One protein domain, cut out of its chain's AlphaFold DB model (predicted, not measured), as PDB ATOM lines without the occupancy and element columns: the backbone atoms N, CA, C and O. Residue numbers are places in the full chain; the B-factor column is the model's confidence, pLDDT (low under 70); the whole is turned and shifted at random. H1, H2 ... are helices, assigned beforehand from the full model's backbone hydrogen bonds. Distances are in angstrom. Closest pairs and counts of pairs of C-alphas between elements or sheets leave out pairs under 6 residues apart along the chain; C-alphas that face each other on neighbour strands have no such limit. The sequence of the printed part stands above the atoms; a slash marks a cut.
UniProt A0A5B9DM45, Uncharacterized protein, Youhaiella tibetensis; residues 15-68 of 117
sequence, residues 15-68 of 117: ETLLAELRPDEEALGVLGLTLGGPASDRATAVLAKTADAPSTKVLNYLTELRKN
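Overview. This is residues 15 to 68 of the 117 residues of an uncharacterized protein of Youhaiella tibetensis (UniProt A0A5B9DM45). Three helices follow one another in a loose row, H2 set steeply to H3 and the longer H4 beside H3 running back the opposite way, while a short fourth helix, H1, sticks out as an arm beyond H2 with residues 15 to 22. The printed part has 54 residues, with four named helices in the order H1, H2, H3, H4 and no named strand; its class is all helix. It is only just compact, close to loose, with a radius of gyration of the C-alphas of 11.6 A and spans of 33 by 25 by 16 A.

Along the chain. H1 takes residues 15 to 20, 8.7 A long, from C-alpha 15 at (164.785, 191.154, 298.119). H2 takes residues 25 to 31 over 9.9 A. H3 takes residues 41 to 48 over 10.3 A, from C-alpha 41 at (162.327, 209.514, 287.376). H4, the longest, takes residues 53 to 66 over 20.3 A and ends with C-alpha 66 at (166.916, 207.183, 278.065).

Arrangement. H1 is apart from H2, H3 and H4. H2 and H3 touch, the closest C-alphas being those of Gly 29 and Leu 47, 6.4 A apart. They run the same way at a steep tilt of 68 degrees, only just short of about perpendicular. H3 and H4 form a helical hairpin, opposite ways at a shallow tilt of 19 degrees. They only just touch, with 3 pairs of C-alphas within 8 A, and H4 does so with residues 56 to 59 alone; the closest C-alphas are those of Ala 48 and Thr 56, 6.7 A apart. H2 and H4 are apart. In H1, H2, H3 and H4 every O i to N i+4 pair is within hydrogen-bond range.

Size, cuts and confidence. The C-alphas farthest apart, of Thr 16 and Ala 53, are 35.7 A from each other. The printed part has no cut. The links H1 to H2 and H3 to H4 are tight, and H2 to H3, nine residues, is short. The mean pLDDT of the printed part is 85.0, with residues 19 to 21 and 23 under 70.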
ATOM      1  N   GLU A  15     165.823 190.283 298.684       73.50
ATOM      2  CA  GLU A  15     164.785 191.154 298.119       73.50
ATOM      3  C   GLU A  15     164.362 192.241 299.115       73.50
ATOM      4  O   GLU A  15     164.245 193.413 298.757       73.50
ATOM      5  N   THR A  16     164.210 191.877 300.388       75.25
ATOM      6  CA  THR A  16     163.866 192.809 301.464       75.25
ATOM      7  C   THR A  16     165.018 193.768 301.747       75.25
ATOM      8  O   THR A  16     164.793 194.969 301.872       75.25
ATOM      9  N   LEU A  17     166.262 193.279 301.744       71.44
ATOM     10  CA  LEU A  17     167.446 194.130 301.865       71.44
ATOM     11  C   LEU A  17     167.539 195.136 300.705       71.44
ATOM     12  O   LEU A  17     167.790 196.317 300.927       71.44
ATOM     13  N   LEU A  18     167.307 194.700 299.464       71.69
ATOM     14  CA  LEU A  18     167.317 195.582 298.292       71.69
ATOM     15  C   LEU A  18     166.172 196.603 298.323       71.69
ATOM     16  O   LEU A  18     166.347 197.736 297.872       71.69
ATOM     17  N   ALA A  19     165.012 196.225 298.865       69.56
ATOM     18  CA  ALA A  19     163.897 197.139 299.072       69.56
ATOM     19  C   ALA A  19     164.217 198.215 300.124       69.56
ATOM     20  O   ALA A  19     163.897 199.382 299.896       69.56
ATOM     21  N   GLU A  20     164.883 197.852 301.225       66.75
ATOM     22  CA  GLU A  20     165.350 198.797 302.253       66.75
ATOM     23  C   GLU A  20     166.483 199.706 301.757       66.75
ATOM     24  O   GLU A  20     166.552 200.870 302.141       66.75
ATOM     25  N   LEU A  21     167.333 199.220 300.848       65.81
ATOM     26  CA  LEU A  21     168.392 200.015 300.213       65.81
ATOM     27  C   LEU A  21     167.869 201.034 299.192       65.81
ATOM     28  O   LEU A  21     168.667 201.746 298.578       65.81
ATOM     29  N   ARG A  22     166.551 201.132 298.979       70.62
ATOM     30  CA  ARG A  22     165.973 202.183 298.142       70.62
ATOM     31  C   ARG A  22     166.181 203.529 298.844       70.62
ATOM     32  O   ARG A  22     165.536 203.774 299.860       70.62
ATOM     33  N   PRO A  23     167.026 204.420 298.302       68.69
ATOM     34  CA  PRO A  23     167.350 205.656 298.989       68.69
ATOM     35  C   PRO A  23     166.101 206.537 299.097       68.69
ATOM     36  O   PRO A  23     165.359 206.724 298.122       68.69
ATOM     37  N   ASP A  24     165.865 207.067 300.293       81.81
ATOM     38  CA  ASP A  24     164.910 208.148 300.516       81.81
ATOM     39  C   ASP A  24     165.446 209.477 299.940       81.81
ATOM     40  O   ASP A  24     166.512 209.527 299.323       81.81
ATOM     41  N   GLU A  25     164.685 210.570 300.057       82.62
ATOM     42  CA  GLU A  25     165.108 211.855 299.472       82.62
ATOM     43  C   GLU A  25     166.387 212.411 300.118       82.62
ATOM     44  O   GLU A  25     167.175 213.059 299.430       82.62
ATOM     45  N   GLU A  26     166.620 212.121 301.401       82.00
ATOM     46  CA  GLU A  26     167.824 212.539 302.123       82.00
ATOM     47  C   GLU A  26     169.046 211.755 301.635       82.00
ATOM     48  O   GLU A  26     170.048 212.349 301.228       82.00
ATOM     49  N   ALA A  27     168.937 210.429 301.561       81.81
ATOM     50  CA  ALA A  27     169.960 209.550 301.016       81.81
ATOM     51  C   ALA A  27     170.255 209.868 299.544       81.81
ATOM     52  O   ALA A  27     171.417 209.872 299.144       81.81
ATOM     53  N   LEU A  28     169.240 210.194 298.737       83.12
ATOM     54  CA  LEU A  28     169.437 210.674 297.366       83.12
ATOM     55  C   LEU A  28     170.239 211.978 297.338       83.12
ATOM     56  O   LEU A  28     171.158 212.100 296.534       83.12
ATOM     57  N   GLY A  29     169.939 212.929 298.225       78.81
ATOM     58  CA  GLY A  29     170.696 214.176 298.342       78.81
ATOM     59  C   GLY A  29     172.167 213.956 298.708       78.81
ATOM     60  O   GLY A  29     173.039 214.597 298.126       78.81
ATOM     61  N   VAL A  30     172.446 213.023 299.625       83.38
ATOM     62  CA  VAL A  30     173.814 212.675 300.053       83.38
ATOM     63  C   VAL A  30     174.577 211.915 298.969       83.38
ATOM     64  O   VAL A  30     175.731 212.233 298.689       83.38
ATOM     65  N   LEU A  31     173.952 210.906 298.356       83.06
ATOM     66  CA  LEU A  31     174.581 210.082 297.319       83.06
ATOM     67  C   LEU A  31     174.783 210.856 296.014       83.06
ATOM     68  O   LEU A  31     175.707 210.551 295.258       83.06
ATOM     69  N   GLY A  32     173.922 211.838 295.739       84.50
ATOM     70  CA  GLY A  32     173.992 212.673 294.550       84.50
ATOM     71  C   GLY A  32     174.105 211.834 293.276       84.50
ATOM     72  O   GLY A  32     173.267 210.981 292.987       84.50
ATOM     73  N   LEU A  33     175.179 212.078 292.522       88.38
ATOM     74  CA  LEU A  33     175.531 211.335 291.306       88.38
ATOM     75  C   LEU A  33     176.771 210.444 291.485       88.38
ATOM     76  O   LEU A  33     177.329 209.955 290.504       88.38
ATOM     77  N   THR A  34     177.226 210.219 292.721       85.56
ATOM     78  CA  THR A  34     178.469 209.483 293.009       85.56
ATOM     79  C   THR A  34     178.400 208.018 292.578       85.56
ATOM     80  O   THR A  34     179.412 207.447 292.183       85.56
ATOM     81  N   LEU A  35     177.207 207.417 292.595       82.31
ATOM     82  CA  LEU A  35     176.960 206.044 292.132       82.31
ATOM     83  C   LEU A  35     176.511 205.974 290.660       82.31
ATOM     84  O   LEU A  35     176.032 204.940 290.201       82.31
ATOM     85  N   GLY A  36     176.651 207.075 289.917       85.06
ATOM     86  CA  GLY A  36     176.154 207.216 288.554       85.06
ATOM     87  C   GLY A  36     174.778 207.880 288.485       85.06
ATOM     88  O   GLY A  36     174.349 208.601 289.385       85.06
ATOM     89  N   GLY A  37     174.095 207.678 287.356       87.12
ATOM     90  CA  GLY A  37     172.797 208.288 287.089       87.12
ATOM     91  C   GLY A  37     171.656 207.720 287.945       87.12
ATOM     92  O   GLY A  37     171.647 206.522 288.221       87.12
ATOM     93  N   PRO A  38     170.638 208.525 288.304       87.88
ATOM     94  CA  PRO A  38     169.502 208.062 289.104       87.88
ATOM     95  C   PRO A  38     168.725 206.944 288.404       87.88
ATOM     96  O   PRO A  38     168.312 207.111 287.261       87.88
ATOM     97  N   ALA A  39     168.439 205.837 289.091       81.56
ATOM     98  CA  ALA A  39     167.744 204.679 288.513       81.56
ATOM     99  C   ALA A  39     166.237 204.895 288.227       81.56
ATOM    100  O   ALA A  39     165.579 204.001 287.704       81.56
ATOM    101  N   SER A  40     165.666 206.051 288.587       83.00
ATOM    102  CA  SER A  40     164.240 206.352 288.390       83.00
ATOM    103  C   SER A  40     163.969 207.837 288.143       83.00
ATOM    104  O   SER A  40     164.766 208.706 288.517       83.00
ATOM    105  N   ASP A  41     162.801 208.139 287.576       86.31
ATOM    106  CA  ASP A  41     162.327 209.514 287.376       86.31
ATOM    107  C   ASP A  41     162.116 210.242 288.706       86.31
ATOM    108  O   ASP A  41     162.457 211.416 288.832       86.31
ATOM    109  N   ARG A  42     161.645 209.529 289.742       86.75
ATOM    110  CA  ARG A  42     161.534 210.074 291.105       86.75
ATOM    111  C   ARG A  42     162.895 210.541 291.617       86.75
ATOM    112  O   ARG A  42     163.012 211.675 292.067       86.75
ATOM    113  N   ALA A  43     163.914 209.687 291.533       87.25
ATOM    114  CA  ALA A  43     165.263 210.039 291.972       87.25
ATOM    115  C   ALA A  43     165.836 211.208 291.152       87.25
ATOM    116  O   ALA A  43     166.439 212.119 291.712       87.25
ATOM    117  N   THR A  44     165.564 211.233 289.844       90.12
ATOM    118  CA  THR A  44     165.943 212.340 288.952       90.12
ATOM    119  C   THR A  44     165.307 213.659 289.407       90.12
ATOM    120  O   THR A  44     166.003 214.662 289.539       90.12
ATOM    121  N   ALA A  45     164.006 213.656 289.710       90.00
ATOM    122  CA  ALA A  45     163.272 214.838 290.155       90.00
ATOM    123  C   ALA A  45     163.723 215.349 291.532       90.00
ATOM    124  O   ALA A  45     163.716 216.554 291.762       90.00
ATOM    125  N   VAL A  46     164.113 214.458 292.448       89.81
ATOM    126  CA  VAL A  46     164.675 214.841 293.754       89.81
ATOM    127  C   VAL A  46     166.029 215.522 293.566       89.81
ATOM    128  O   VAL A  46     166.208 216.647 294.026       89.81
ATOM    129  N   LEU A  47     166.940 214.889 292.821       90.81
ATOM    130  CA  LEU A  47     168.287 215.411 292.576       90.81
ATOM    131  C   LEU A  47     168.275 216.738 291.808       90.81
ATOM    132  O   LEU A  47     169.087 217.616 292.085       90.81
ATOM    133  N   ALA A  48     167.331 216.926 290.882       91.12
ATOM    134  CA  ALA A  48     167.213 218.159 290.104       91.12
ATOM    135  C   ALA A  48     166.926 219.406 290.962       91.12
ATOM    136  O   ALA A  48     167.244 220.515 290.539       91.12
ATOM    137  N   LYS A  49     166.355 219.252 292.166       90.88
ATOM    138  CA  LYS A  49     166.043 220.381 293.066       90.88
ATOM    139  C   LYS A  49     167.297 221.039 293.645       90.88
ATOM    140  O   LYS A  49     167.259 222.218 293.980       90.88
ATOM    141  N   THR A  50     168.375 220.275 293.795       86.62
ATOM    142  CA  THR A  50     169.611 220.701 294.472       86.62
ATOM    143  C   THR A  50     170.850 220.547 293.592       86.62
ATOM    144  O   THR A  50     171.965 220.753 294.066       86.62
ATOM    145  N   ALA A  51     170.677 220.168 292.324       88.31
ATOM    146  CA  ALA A  51     171.772 219.958 291.390       88.31
ATOM    147  C   ALA A  51     172.512 221.267 291.091       88.31
ATOM    148  O   ALA A  51     171.917 222.276 290.713       88.31
ATOM    149  N   ASP A  52     173.838 221.224 291.187       90.50
ATOM    150  CA  ASP A  52     174.693 222.278 290.658       90.50
ATOM    151  C   ASP A  52     174.723 222.252 289.115       90.50
ATOM    152  O   ASP A  52     174.108 221.403 288.454       90.50
ATOM    153  N   ALA A  53     175.419 223.210 288.498       93.56
ATOM    154  CA  ALA A  53     175.447 223.320 287.040       93.56
ATOM    155  C   ALA A  53     176.044 222.074 286.337       93.56
ATOM    156  O   ALA A  53     175.458 221.628 285.344       93.56
ATOM    157  N   PRO A  54     177.158 221.472 286.805       92.62
ATOM    158  CA  PRO A  54     177.640 220.193 286.280       92.62
ATOM    159  C   PRO A  54     176.630 219.049 286.432       92.62
ATOM    160  O   PRO A  54     176.343 218.364 285.449       92.62
ATOM    161  N   SER A  55     176.039 218.875 287.615       91.44
ATOM    162  CA  SER A  55     175.076 217.797 287.875       91.44
ATOM    163  C   SER A  55     173.822 217.950 287.022       91.44
ATOM    164  O   SER A  55     173.319 216.971 286.475       91.44
ATOM    165  N   THR A  56     173.367 219.185 286.808       93.25
ATOM    166  CA  THR A  56     172.251 219.491 285.902       93.25
ATOM    167  C   THR A  56     172.545 219.027 284.473       93.25
ATOM    168  O   THR A  56     171.685 218.433 283.824       93.25
ATOM    169  N   LYS A  57     173.775 219.227 283.976       94.19
ATOM    170  CA  LYS A  57     174.172 218.733 282.644       94.19
ATOM    171  C   LYS A  57     174.130 217.208 282.568       94.19
ATOM    172  O   LYS A  57     173.652 216.676 281.569       94.19
ATOM    173  N   VAL A  58     174.590 216.517 283.611       93.56
ATOM    174  CA  VAL A  58     174.546 215.048 283.676       93.56
ATOM    175  C   VAL A  58     173.103 214.543 283.698       93.56
ATOM    176  O   VAL A  58     172.756 213.661 282.916       93.56
ATOM    177  N   LEU A  59     172.239 215.125 284.534       93.25
ATOM    178  CA  LEU A  59     170.822 214.750 284.614       93.25
ATOM    179  C   LEU A  59     170.098 214.956 283.275       93.25
ATOM    180  O   LEU A  59     169.352 214.076 282.836       93.25
ATOM    181  N   ASN A  60     170.364 216.071 282.592       93.06
ATOM    182  CA  ASN A  60     169.808 216.340 281.266       93.06
ATOM    183  C   ASN A  60     170.310 215.323 280.233       93.06
ATOM    184  O   ASN A  60     169.509 214.753 279.497       93.06
ATOM    185  N   TYR A  61     171.617 215.042 280.215       92.81
ATOM    186  CA  TYR A  61     172.201 214.045 279.319       92.81
ATOM    187  C   TYR A  61     171.560 212.663 279.504       92.81
ATOM    188  O   TYR A  61     171.136 212.043 278.532       92.81
ATOM    189  N   LEU A  62     171.430 212.201 280.749       90.88
ATOM    190  CA  LEU A  62     170.819 210.907 281.060       90.88
ATOM    191  C   LEU A  62     169.339 210.854 280.666       90.88
ATOM    192  O   LEU A  62     168.867 209.817 280.201       90.88
ATOM    193  N   THR A  63     168.615 211.964 280.824       89.12
ATOM    194  CA  THR A  63     167.209 212.075 280.412       89.12
ATOM    195  C   THR A  63     167.061 211.922 278.899       89.12
ATOM    196  O   THR A  63     166.206 211.166 278.443       89.12
ATOM    197  N   GLU A  64     167.916 212.573 278.109       91.56
ATOM    198  CA  GLU A  64     167.901 212.431 276.649       91.56
ATOM    199  C   GLU A  64     168.372 211.044 276.187       91.56
ATOM    200  O   GLU A  64     167.790 210.463 275.269       91.56
ATOM    201  N   LEU A  65     169.383 210.474 276.852       89.38
ATOM    202  CA  LEU A  65     169.888 209.137 276.542       89.38
ATOM    203  C   LEU A  65     168.792 208.073 276.701       89.38
ATOM    204  O   LEU A  65     168.620 207.228 275.824       89.38
ATOM    205  N   ARG A  66     168.000 208.144 277.781       86.50
ATOM    206  CA  ARG A  66     166.916 207.183 278.065       86.50
ATOM    207  C   ARG A  66     165.819 207.152 277.012       86.50
ATOM    208  O   ARG A  66     165.203 206.109 276.837       86.50
ATOM    209  N   LYS A  67     165.593 208.249 276.284       89.62
ATOM    210  CA  LYS A  67     164.603 208.282 275.195       89.62
ATOM    211  C   LYS A  67     164.968 207.352 274.037       89.62
ATOM    212  O   LYS A  67     164.087 206.954 273.286       89.62
ATOM    213  N   ASN A  68     166.254 207.030 273.896       89.38
ATOM    214  CA  ASN A  68     166.789 206.240 272.789       89.38
ATOM    215  C   ASN A  68     167.397 204.903 273.245       89.38
ATOM    216  O   ASN A  68     167.753 204.073 272.411       89.38
TER     217      ASN A  68